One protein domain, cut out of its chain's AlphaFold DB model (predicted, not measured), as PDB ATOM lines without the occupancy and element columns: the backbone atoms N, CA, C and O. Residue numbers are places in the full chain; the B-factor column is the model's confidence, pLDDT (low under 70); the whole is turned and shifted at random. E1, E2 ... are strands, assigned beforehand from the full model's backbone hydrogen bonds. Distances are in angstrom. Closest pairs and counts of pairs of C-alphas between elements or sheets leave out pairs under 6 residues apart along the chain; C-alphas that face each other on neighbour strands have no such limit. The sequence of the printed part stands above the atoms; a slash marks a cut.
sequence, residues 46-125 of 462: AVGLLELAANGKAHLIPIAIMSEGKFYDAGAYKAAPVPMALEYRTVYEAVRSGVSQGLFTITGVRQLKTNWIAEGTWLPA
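Overview. This is residues 46 to 125 of the 462 residues of an uncharacterized protein of Acidobacteria bacterium (UniProt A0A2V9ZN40). One strongly twisted sheet folds over on itself: the meander E1 E2 E3, each strand the antiparallel neighbour of the one before, joins through E2 and E6 to the meander E4 E5 E6, and edge strands E1 and E4 come near each other without pairing. The printed part has 80 residues, six strands in order E1 to E6 and no named helix. It is all strand and compact, radius of gyration of the C-alphas 12.3 A, spanning 31 by 28 by 19 A.

Arrangement. Start at E2, residues 58 to 67. On one side lies E1, residues 46 to 53, a hairpin with E2 (N 49 to O 61, 2.8 A). On the other side lie E3, residues 70 to 73, also a hairpin with E2 (N 65 to O 72, 2.8 A), and E6, residues 115 to 124 (N 60 to O 118, 3.0 A). E6 forms a hairpin with E5, residues 99 to 112 (N 110 to O 117, 2.9 A), and E5 one with E4, residues 91 to 96 (N 92 to O 104, 2.8 A). The closest C-alphas of E1 and E4, Leu 50 and Ala 94, are 6.9 A apart.

Along the chain. Find C-alpha 46 at (-49.520, 45.916, -18.101), where E1 begins. E5, 30.2 A long, bends by 84 degrees at residue 108. E6 ends at C-alpha 124, (-47.908, 30.536, -30.557).

Size, cuts and confidence. The C-alphas farthest apart, Asn 55 and Glu 68, are 38.0 A apart. The printed part has no cut; the link E3 to E4, residues 74 to 90, is long. No printed residue is under 70 in pLDDT.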
ATOM      1  N   ALA A  46     -49.333  45.101 -16.913       95.69
ATOM      2  CA  ALA A  46     -49.520  45.916 -18.101       95.69
ATOM      3  C   ALA A  46     -50.428  45.226 -19.118       95.69
ATOM      4  O   ALA A  46     -50.319  44.025 -19.355       95.69
ATOM      5  N   VAL A  47     -51.277  46.020 -19.755       97.06
ATOM      6  CA  VAL A  47     -52.034  45.686 -20.957       97.06
ATOM      7  C   VAL A  47     -51.330  46.342 -22.144       97.06
ATOM      8  O   VAL A  47     -50.974  47.522 -22.103       97.06
ATOM      9  N   GLY A  48     -51.136  45.581 -23.212       97.25
ATOM     10  CA  GLY A  48     -50.668  46.063 -24.505       97.25
ATOM     11  C   GLY A  48     -51.477  45.457 -25.647       97.25
ATOM     12  O   GLY A  48     -52.333  44.596 -25.435       97.25
ATOM     13  N   LEU A  49     -51.204  45.905 -26.867       97.56
ATOM     14  CA  LEU A  49     -51.779  45.360 -28.089       97.56
ATOM     15  C   LEU A  49     -50.682  44.719 -28.928       97.56
ATOM     16  O   LEU A  49     -49.738  45.394 -29.338       97.56
ATOM     17  N   LEU A  50     -50.812  43.421 -29.181       97.44
ATOM     18  CA  LEU A  50     -49.941  42.697 -30.089       97.44
ATOM     19  C   LEU A  50     -50.436  42.874 -31.528       97.44
ATOM     20  O   LEU A  50     -51.542  42.451 -31.871       97.44
ATOM     21  N   GLU A  51     -49.588  43.452 -32.368       96.25
ATOM     22  CA  GLU A  51     -49.733  43.503 -33.817       96.25
ATOM     23  C   GLU A  51     -49.006  42.306 -34.440       96.25
ATOM     24  O   GLU A  51     -47.787  42.331 -34.615       96.25
ATOM     25  N   LEU A  52     -49.736  41.238 -34.765       95.19
ATOM     26  CA  LEU A  52     -49.185  40.020 -35.360       95.19
ATOM     27  C   LEU A  52     -49.409  40.007 -36.877       95.19
ATOM     28  O   LEU A  52     -50.521  39.789 -37.360       95.19
ATOM     29  N   ALA A  53     -48.342  40.204 -37.648       93.00
ATOM     30  CA  ALA A  53     -48.386  40.125 -39.103       93.00
ATOM     31  C   ALA A  53     -48.389  38.666 -39.598       93.00
ATOM     32  O   ALA A  53     -47.780  37.778 -39.001       93.00
ATOM     33  N   ALA A  54     -48.996  38.421 -40.764       88.50
ATOM     34  CA  ALA A  54     -49.082  37.089 -41.384       88.50
ATOM     35  C   ALA A  54     -47.724  36.406 -41.690       88.50
ATOM     36  O   ALA A  54     -47.689  35.215 -41.993       88.50
ATOM     37  N   ASN A  55     -46.607  37.137 -41.615       86.88
ATOM     38  CA  ASN A  55     -45.242  36.608 -41.744       86.88
ATOM     39  C   ASN A  55     -44.622  36.158 -40.399       86.88
ATOM     40  O   ASN A  55     -43.441  35.816 -40.366       86.88
ATOM     41  N   GLY A  56     -45.382  36.194 -39.300       85.56
ATOM     42  CA  GLY A  56     -44.927  35.830 -37.956       85.56
ATOM     43  C   GLY A  56     -44.133  36.916 -37.223       85.56
ATOM     44  O   GLY A  56     -43.748  36.698 -36.076       85.56
ATOM     45  N   LYS A  57     -43.896  38.085 -37.838       91.44
ATOM     46  CA  LYS A  57     -43.377  39.250 -37.108       91.44
ATOM     47  C   LYS A  57     -44.473  39.808 -36.209       91.44
ATOM     48  O   LYS A  57     -45.615  39.943 -36.646       91.44
ATOM     49  N   ALA A  58     -44.096  40.153 -34.985       94.69
ATOM     50  CA  ALA A  58     -44.993  40.741 -34.012       94.69
ATOM     51  C   ALA A  58     -44.367  41.985 -33.376       94.69
ATOM     52  O   ALA A  58     -43.162  42.018 -33.105       94.69
ATOM     53  N   HIS A  59     -45.206  42.985 -33.136       95.56
ATOM     54  CA  HIS A  59     -44.872  44.209 -32.418       95.56
ATOM     55  C   HIS A  59     -45.875  44.409 -31.284       95.56
ATOM     56  O   HIS A  59     -47.022  43.988 -31.404       95.56
ATOM     57  N   LEU A  60     -45.455  45.030 -30.184       97.38
ATOM     58  CA  LEU A  60     -46.326  45.306 -29.044       97.38
ATOM     59  C   LEU A  60     -46.413  46.811 -28.798       97.38
ATOM     60  O   LEU A  60     -45.395  47.473 -28.588       97.38
ATOM     61  N   ILE A  61     -47.641  47.322 -28.783       96.75
ATOM     62  CA  ILE A  61     -47.975  48.692 -28.393       96.75
ATOM     63  C   ILE A  61     -48.361  48.673 -26.902       96.75
ATOM     64  O   ILE A  61     -49.266  47.920 -26.535       96.75
ATOM     65  N   PRO A  62     -47.712  49.452 -26.019       96.88
ATOM     66  CA  PRO A  62     -48.152  49.600 -24.635       96.88
ATOM     67  C   PRO A  62     -49.482  50.367 -24.589       96.88
ATOM     68  O   PRO A  62     -49.617  51.388 -25.256       96.88
ATOM     69  N   ILE A  63     -50.452  49.902 -23.795       97.25
ATOM     70  CA  ILE A  63     -51.720  50.617 -23.569       97.25
ATOM     71  C   ILE A  63     -51.728  51.201 -22.157       97.25
ATOM     72  O   ILE A  63     -51.541  52.400 -21.964       97.25
ATOM     73  N   ALA A  64     -51.880  50.342 -21.152       97.19
ATOM     74  CA  ALA A  64     -52.065  50.756 -19.769       97.19
ATOM     75  C   ALA A  64     -51.266  49.863 -18.828       97.19
ATOM     76  O   ALA A  64     -51.029  48.695 -19.118       97.19
ATOM     77  N   ILE A  65     -50.859  50.393 -17.683       95.56
ATOM     78  CA  ILE A  65     -50.213  49.623 -16.628       95.56
ATOM     79  C   ILE A  65     -50.894  49.887 -15.296       95.56
ATOM     80  O   ILE A  65     -50.951  51.019 -14.818       95.56
ATOM     81  N   MET A  66     -51.424  48.826 -14.696       94.00
ATOM     82  CA  MET A  66     -51.925  48.867 -13.337       94.00
ATOM     83  C   MET A  66     -50.743  48.800 -12.369       94.00
ATOM     84  O   MET A  66     -49.954  47.855 -12.394       94.00
ATOM     85  N   SER A  67     -50.651  49.774 -11.469       91.44
ATOM     86  CA  SER A  67     -49.733  49.761 -10.332       91.44
ATOM     87  C   SER A  67     -50.453  50.310  -9.100       91.44
ATOM     88  O   SER A  67     -51.163  51.309  -9.191       91.44
ATOM     89  N   GLU A  68     -50.330  49.630  -7.957       88.50
ATOM     90  CA  GLU A  68     -51.005  50.011  -6.699       88.50
ATOM     91  C   GLU A  68     -52.540  50.175  -6.834       88.50
ATOM     92  O   GLU A  68     -53.160  51.009  -6.177       88.50
ATOM     93  N   GLY A  69     -53.167  49.374  -7.708       88.25
ATOM     94  CA  GLY A  69     -54.615  49.407  -7.963       88.25
ATOM     95  C   GLY A  69     -55.096  50.588  -8.818       88.25
ATOM     96  O   GLY A  69     -56.293  50.861  -8.845       88.25
ATOM     97  N   LYS A  70     -54.188  51.298  -9.499       92.44
ATOM     98  CA  LYS A  70     -54.501  52.398 -10.424       92.44
ATOM     99  C   LYS A  70     -53.879  52.144 -11.789       92.44
ATOM    100  O   LYS A  70     -52.745  51.674 -11.853       92.44
ATOM    101  N   PHE A  71     -54.594  52.487 -12.856       95.44
ATOM    102  CA  PHE A  71     -54.066  52.452 -14.218       95.44
ATOM    103  C   PHE A  71     -53.319  53.744 -14.559       95.44
ATOM    104  O   PHE A  71     -53.730  54.839 -14.176       95.44
ATOM    105  N   TYR A  72     -52.230  53.593 -15.305       96.19
ATOM    106  CA  TYR A  72     -51.422  54.665 -15.879       96.19
ATOM    107  C   TYR A  72     -51.135  54.346 -17.350       96.19
ATOM    108  O   TYR A  72     -51.174  53.180 -17.738       96.19
ATOM    109  N   ASP A  73     -50.796  55.352 -18.154       96.12
ATOM    110  CA  ASP A  73     -50.331  55.151 -19.532       96.12
ATOM    111  C   ASP A  73     -49.029  54.328 -19.531       96.12
ATOM    112  O   ASP A  73     -48.030  54.723 -18.922       96.12
ATOM    113  N   ALA A  74     -49.035  53.165 -20.189       95.75
ATOM    114  CA  ALA A  74     -47.891  52.251 -20.189       95.75
ATOM    115  C   ALA A  74     -46.704  52.731 -21.045       95.75
ATOM    116  O   ALA A  74     -45.591  52.246 -20.848       95.75
ATOM    117  N   GLY A  75     -46.918  53.671 -21.968       93.75
ATOM    118  CA  GLY A  75     -45.875  54.350 -22.736       93.75
ATOM    119  C   GLY A  75     -45.216  55.512 -21.982       93.75
ATOM    120  O   GLY A  75     -44.110  55.912 -22.339       93.75
ATOM    121  N   ALA A  76     -45.842  56.032 -20.921       93.62
ATOM    122  CA  ALA A  76     -45.287  57.113 -20.096       93.62
ATOM    123  C   ALA A  76     -44.824  56.662 -18.695       93.62
ATOM    124  O   ALA A  76     -43.907  57.253 -18.115       93.62
ATOM    125  N   TYR A  77     -45.442  55.627 -18.118       94.50
ATOM    126  CA  TYR A  77     -45.216  55.246 -16.724       94.50
ATOM    127  C   TYR A  77     -43.782  54.760 -16.463       94.50
ATOM    128  O   TYR A  77     -43.324  53.753 -17.010       94.50
ATOM    129  N   LYS A  78     -43.086  55.485 -15.573       93.12
ATOM    130  CA  LYS A  78     -41.685  55.244 -15.177       93.12
ATOM    131  C   LYS A  78     -40.724  55.111 -16.374       93.12
ATOM    132  O   LYS A  78     -39.785  54.325 -16.330       93.12
ATOM    133  N   ALA A  79     -40.939  55.896 -17.432       88.06
ATOM    134  CA  ALA A  79     -40.088  55.900 -18.620       88.06
ATOM    135  C   ALA A  79     -38.695  56.514 -18.361       88.06
ATOM    136  O   ALA A  79     -38.488  57.710 -18.552       88.06
ATOM    137  N   ALA A  80     -37.737  55.689 -17.923       85.94
ATOM    138  CA  ALA A  80     -36.336  56.080 -17.744       85.94
ATOM    139  C   ALA A  80     -35.389  54.854 -17.749       85.94
ATOM    140  O   ALA A  80     -35.278  54.182 -16.725       85.94
ATOM    141  N   PRO A  81     -34.661  54.550 -18.847       88.31
ATOM    142  CA  PRO A  81     -34.669  55.202 -20.166       88.31
ATOM    143  C   PRO A  81     -35.807  54.735 -21.096       88.31
ATOM    144  O   PRO A  81     -35.990  55.304 -22.167       88.31
ATOM    145  N   VAL A  82     -36.539  53.688 -20.709       94.06
ATOM    146  CA  VAL A  82     -37.619  53.033 -21.467       94.06
ATOM    147  C   VAL A  82     -38.825  52.882 -20.523       94.06
ATOM    148  O   VAL A  82     -38.599  52.788 -19.314       94.06
ATOM    149  N   PRO A  83     -40.087  52.895 -20.998       95.69
ATOM    150  CA  PRO A  83     -41.255  52.683 -20.139       95.69
ATOM    151  C   PRO A  83     -41.223  51.312 -19.461       95.69
ATOM    152  O   PRO A  83     -40.879  50.321 -20.103       95.69
ATOM    153  N   MET A  84     -41.630  51.240 -18.189       94.38
ATOM    154  CA  MET A  84     -41.510  50.021 -17.368       94.38
ATOM    155  C   MET A  84     -42.261  48.817 -17.969       94.38
ATOM    156  O   MET A  84     -41.830  47.675 -17.848       94.38
ATOM    157  N   ALA A  85     -43.368  49.071 -18.675       95.62
ATOM    158  CA  ALA A  85     -44.121  48.046 -19.399       95.62
ATOM    159  C   ALA A  85     -43.303  47.380 -20.526       95.62
ATOM    160  O   ALA A  85     -43.500  46.209 -20.836       95.62
ATOM    161  N   LEU A  86     -42.361  48.110 -21.131       96.62
ATOM    162  CA  LEU A  86     -41.565  47.646 -22.265       96.62
ATOM    163  C   LEU A  86     -40.153  47.182 -21.873       96.62
ATOM    164  O   LEU A  86     -39.269  47.112 -22.726       96.62
ATOM    165  N   GLU A  87     -39.907  46.872 -20.600       94.44
ATOM    166  CA  GLU A  87     -38.598  46.376 -20.170       94.44
ATOM    167  C   GLU A  87     -38.161  45.109 -20.935       94.44
ATOM    168  O   GLU A  87     -38.955  44.253 -21.339       94.44
ATOM    169  N   TYR A  88     -36.852  45.000 -21.176       94.75
ATOM    170  CA  TYR A  88     -36.271  43.878 -21.908       94.75
ATOM    171  C   TYR A  88     -36.519  42.555 -21.167       94.75
ATOM    172  O   TYR A  88     -36.246  42.450 -19.974       94.75
ATOM    173  N   ARG A  89     -36.971  41.526 -21.901       94.06
ATOM    174  CA  ARG A  89     -37.460  40.228 -21.391       94.06
ATOM    175  C   ARG A  89     -38.788  40.258 -20.630       94.06
ATOM    176  O   ARG A  89     -39.183  39.200 -20.144       94.06
ATOM    177  N   THR A  90     -39.517  41.374 -20.585       94.62
ATOM    178  CA  THR A  90     -40.929  41.320 -20.181       94.62
ATOM    179  C   THR A  90     -41.681  40.394 -21.137       94.62
ATOM    180  O   THR A  90     -41.541  40.488 -22.362       94.62
ATOM    181  N   VAL A  91     -42.438  39.458 -20.564       95.12
ATOM    182  CA  VAL A  91     -43.263  38.501 -21.304       95.12
ATOM    183  C   VAL A  91     -44.711  38.953 -21.218       95.12
ATOM    184  O   VAL A  91     -45.217  39.253 -20.139       95.12
ATOM    185  N   TYR A  92     -45.361  38.979 -22.371       96.38
ATOM    186  CA  TYR A  92     -46.776  39.258 -22.530       96.38
ATOM    187  C   TYR A  92     -47.482  38.002 -23.028       96.38
ATOM    188  O   TYR A  92     -47.080  37.421 -24.035       96.38
ATOM    189  N   GLU A  93     -48.556  37.597 -22.364       95.06
ATOM    190  CA  GLU A  93     -49.478  36.596 -22.885       95.06
ATOM    191  C   GLU A  93     -50.529  37.295 -23.748       95.06
ATOM    192  O   GLU A  93     -51.269  38.148 -23.259       95.06
ATOM    193  N   ALA A  94     -50.589  36.965 -25.039       95.44
ATOM    194  CA  ALA A  94     -51.622  37.494 -25.920       95.44
ATOM    195  C   ALA A  94     -52.888  36.641 -25.796       95.44
ATOM    196  O   ALA A  94     -52.834  35.417 -25.929       95.44
ATOM    197  N   VAL A  95     -54.030  37.281 -25.564       94.62
ATOM    198  CA  VAL A  95     -55.309  36.639 -25.240       94.62
ATOM    199  C   VAL A  95     -56.402  37.077 -26.212       94.62
ATOM    200  O   VAL A  95     -56.447  38.226 -26.643       94.62
ATOM    201  N   ARG A  96     -57.311  36.161 -26.556       95.06
ATOM    202  CA  ARG A  96     -58.498  36.437 -27.380       95.06
ATOM    203  C   ARG A  96     -59.738  35.941 -26.652       95.06
ATOM    204  O   ARG A  96     -59.815  34.751 -26.358       95.06
ATOM    205  N   SER A  97     -60.677  36.829 -26.330       94.50
ATOM    206  CA  SER A  97     -61.760  36.563 -25.366       94.50
ATOM    207  C   SER A  97     -61.259  35.815 -24.108       94.50
ATOM    208  O   SER A  97     -61.864  34.826 -23.704       94.50
ATOM    209  N   GLY A  98     -60.109  36.195 -23.537       91.62
ATOM    210  CA  GLY A  98     -59.505  35.505 -22.378       91.62
ATOM    211  C   GLY A  98     -58.824  34.150 -22.650       91.62
ATOM    212  O   GLY A  98     -58.239  33.572 -21.739       91.62
ATOM    213  N   VAL A  99     -58.829  33.645 -23.888       93.38
ATOM    214  CA  VAL A  99     -58.115  32.414 -24.275       93.38
ATOM    215  C   VAL A  99     -56.712  32.740 -24.781       93.38
ATOM    216  O   VAL A  99     -56.558  33.483 -25.755       93.38
ATOM    217  N   SER A 100     -55.691  32.133 -24.174       93.31
ATOM    218  CA  SER A 100     -54.286  32.269 -24.582       93.31
ATOM    219  C   SER A 100     -54.067  31.933 -26.062       93.31
ATOM    220  O   SER A 100     -54.462  30.870 -26.544       93.31
ATOM    221  N   GLN A 101     -53.438  32.852 -26.791       94.56
ATOM    222  CA  GLN A 101     -53.026  32.696 -28.189       94.56
ATOM    223  C   GLN A 101     -51.522  32.413 -28.314       94.56
ATOM    224  O   GLN A 101     -51.070  31.953 -29.365       94.56
ATOM    225  N   GLY A 102     -50.747  32.676 -27.256       93.50
ATOM    226  CA  GLY A 102     -49.295  32.524 -27.222       93.50
ATOM    227  C   GLY A 102     -48.594  33.599 -26.391       93.50
ATOM    228  O   GLY A 102     -49.227  34.499 -25.838       93.50
ATOM    229  N   LEU A 103     -47.267  33.506 -26.332       95.06
ATOM    230  CA  LEU A 103     -46.399  34.397 -25.566       95.06
ATOM    231  C   LEU A 103     -45.576  35.295 -26.495       95.06
ATOM    232  O   LEU A 103     -45.000  34.834 -27.482       95.06
ATOM    233  N   PHE A 104     -45.476  36.573 -26.149       96.56
ATOM    234  CA  PHE A 104     -44.591  37.546 -26.774       96.56
ATOM    235  C   PHE A 104     -43.527  37.994 -25.772       96.56
ATOM    236  O   PHE A 104     -43.849  38.565 -24.733       96.56
ATOM    237  N   THR A 105     -42.255  37.763 -26.089       96.81
ATOM    238  CA  THR A 105     -41.129  38.200 -25.252       96.81
ATOM    239  C   THR A 105     -40.463  39.417 -25.876       96.81
ATOM    240  O   THR A 105     -39.973  39.329 -27.005       96.81
ATOM    241  N   ILE A 106     -40.395  40.528 -25.140       97.12
ATOM    242  CA  ILE A 106     -39.739  41.760 -25.598       97.12
ATOM    243  C   ILE A 106     -38.230  41.531 -25.744       97.12
ATOM    244  O   ILE A 106     -37.544  41.171 -24.783       97.12
ATOM    245  N   THR A 107     -37.703  41.774 -26.946       96.62
ATOM    246  CA  THR A 107     -36.266  41.678 -27.261       96.62
ATOM    247  C   THR A 107     -35.631  43.025 -27.594       96.62
ATOM    248  O   THR A 107     -34.413  43.154 -27.480       96.62
ATOM    249  N   GLY A 108     -36.427  44.033 -27.948       95.31
ATOM    250  CA  GLY A 108     -35.972  45.398 -28.192       95.31
ATOM    251  C   GLY A 108     -37.125  46.395 -28.116       95.31
ATOM    252  O   GLY A 108     -38.291  46.015 -28.152       95.31
ATOM    253  N   VAL A 109     -36.804  47.681 -28.013       96.06
ATOM    254  CA  VAL A 109     -37.799  48.759 -27.951       96.06
ATOM    255  C   VAL A 109     -37.358  49.906 -28.844       96.06
ATOM    256  O   VAL A 109     -36.167  50.208 -28.940       96.06
ATOM    257  N   ARG A 110     -38.323  50.553 -29.495       93.75
ATOM    258  CA  ARG A 110     -38.112  51.718 -30.348       93.75
ATOM    259  C   ARG A 110     -39.198  52.755 -30.083       93.75
ATOM    260  O   ARG A 110     -40.350  52.406 -29.843       93.75
ATOM    261  N   GLN A 111     -38.837  54.029 -30.191       90.38
ATOM    262  CA  GLN A 111     -39.803  55.121 -30.249       90.38
ATOM    263  C   GLN A 111     -40.025  55.526 -31.717       90.38
ATOM    264  O   GLN A 111     -39.074  55.824 -32.442       90.38
ATOM    265  N   LEU A 112     -41.276  55.504 -32.176       86.62
ATOM    266  CA  LEU A 112     -41.719  56.012 -33.471       86.62
ATOM    267  C   LEU A 112     -42.385  57.375 -33.260       86.62
ATOM    268  O   LEU A 112     -43.526  57.452 -32.815       86.62
ATOM    269  N   LYS A 113     -41.672  58.457 -33.598       83.50
ATOM    270  CA  LYS A 113     -42.039  59.837 -33.226       83.50
ATOM    271  C   LYS A 113     -42.147  59.965 -31.696       83.50
ATOM    272  O   LYS A 113     -41.118  59.988 -31.032       83.50
ATOM    273  N   THR A 114     -43.362  60.017 -31.157       80.88
ATOM    274  CA  THR A 114     -43.698  60.031 -29.727       80.88
ATOM    275  C   THR A 114     -43.975  58.632 -29.170       80.88
ATOM    276  O   THR A 114     -43.795  58.409 -27.973       80.88
ATOM    277  N   ASN A 115     -44.340  57.675 -30.027       88.00
ATOM    278  CA  ASN A 115     -45.010  56.437 -29.627       88.00
ATOM    279  C   ASN A 115     -44.013  55.311 -29.388       88.00
ATOM    280  O   ASN A 115     -43.170  55.021 -30.235       88.00
ATOM    281  N   TRP A 116     -44.120  54.644 -28.246       93.62
ATOM    282  CA  TRP A 116     -43.280  53.499 -27.925       93.62
ATOM    283  C   TRP A 116     -43.835  52.209 -28.528       93.62
ATOM    284  O   TRP A 116     -45.026  51.938 -28.425       93.62
ATOM    285  N   ILE A 117     -42.965  51.396 -29.127       95.56
ATOM    286  CA  ILE A 117     -43.289  50.054 -29.622       95.56
ATOM    287  C   ILE A 117     -42.166  49.096 -29.222       95.56
ATOM    288  O   ILE A 117     -40.983  49.398 -29.398       95.56
ATOM    289  N   ALA A 118     -42.535  47.918 -28.723       96.62
ATOM    290  CA  ALA A 118     -41.600  46.823 -28.506       96.62
ATOM    291  C   ALA A 118     -41.524  45.880 -29.719       96.62
ATOM    292  O   ALA A 118     -42.528  45.487 -30.316       96.62
ATOM    293  N   GLU A 119     -40.297  45.494 -30.053       96.06
ATOM    294  CA  GLU A 119     -39.956  44.390 -30.948       96.06
ATOM    295  C   GLU A 119     -39.685  43.143 -30.088       96.06
ATOM    296  O   GLU A 119     -39.155  43.237 -28.976       96.06
ATOM    297  N   GLY A 120     -40.061  41.958 -30.569       94.94
ATOM    298  CA  GLY A 120     -40.003  40.752 -29.745       94.94
ATOM    299  C   GLY A 120     -40.137  39.447 -30.513       94.94
ATOM    300  O   GLY A 120     -40.266  39.415 -31.737       94.94
ATOM    301  N   THR A 121     -40.081  38.347 -29.769       95.25
ATOM    302  CA  THR A 121     -40.269  36.989 -30.290       95.25
ATOM    303  C   THR A 121     -41.658  36.486 -29.925       95.25
ATOM    304  O   THR A 121     -42.022  36.484 -28.752       95.25
ATOM    305  N   TRP A 122     -42.412  36.042 -30.930       95.44
ATOM    306  CA  TRP A 122     -43.736  35.445 -30.773       95.44
ATOM    307  C   TRP A 122     -43.657  33.912 -30.735       95.44
ATOM    308  O   TRP A 122     -43.035  33.292 -31.599       95.44
ATOM    309  N   LEU A 123     -44.316  33.310 -29.746       94.19
ATOM    310  CA  LEU A 123     -44.425  31.872 -29.515       94.19
ATOM    311  C   LEU A 123     -45.915  31.494 -29.462       94.19
ATOM    312  O   LEU A 123     -46.550  31.716 -28.431       94.19
ATOM    313  N   PRO A 124     -46.500  30.933 -30.538       93.12
ATOM    314  CA  PRO A 124     -47.908  30.536 -30.557       93.12
ATOM    315  C   PRO A 124     -48.264  29.538 -29.445       93.12
ATOM    316  O   PRO A 124     -47.451  28.675 -29.094       93.12
ATOM    317  N   ALA A 125     -49.496  29.600 -28.938       88.88
ATOM    318  CA  ALA A 125     -50.013  28.624 -27.981       88.88
ATOM    319  C   ALA A 125     -49.904  27.190 -28.535       88.88
ATOM    320  O   ALA A 125     -50.152  26.935 -29.715       88.88
TER     321      ALA A 125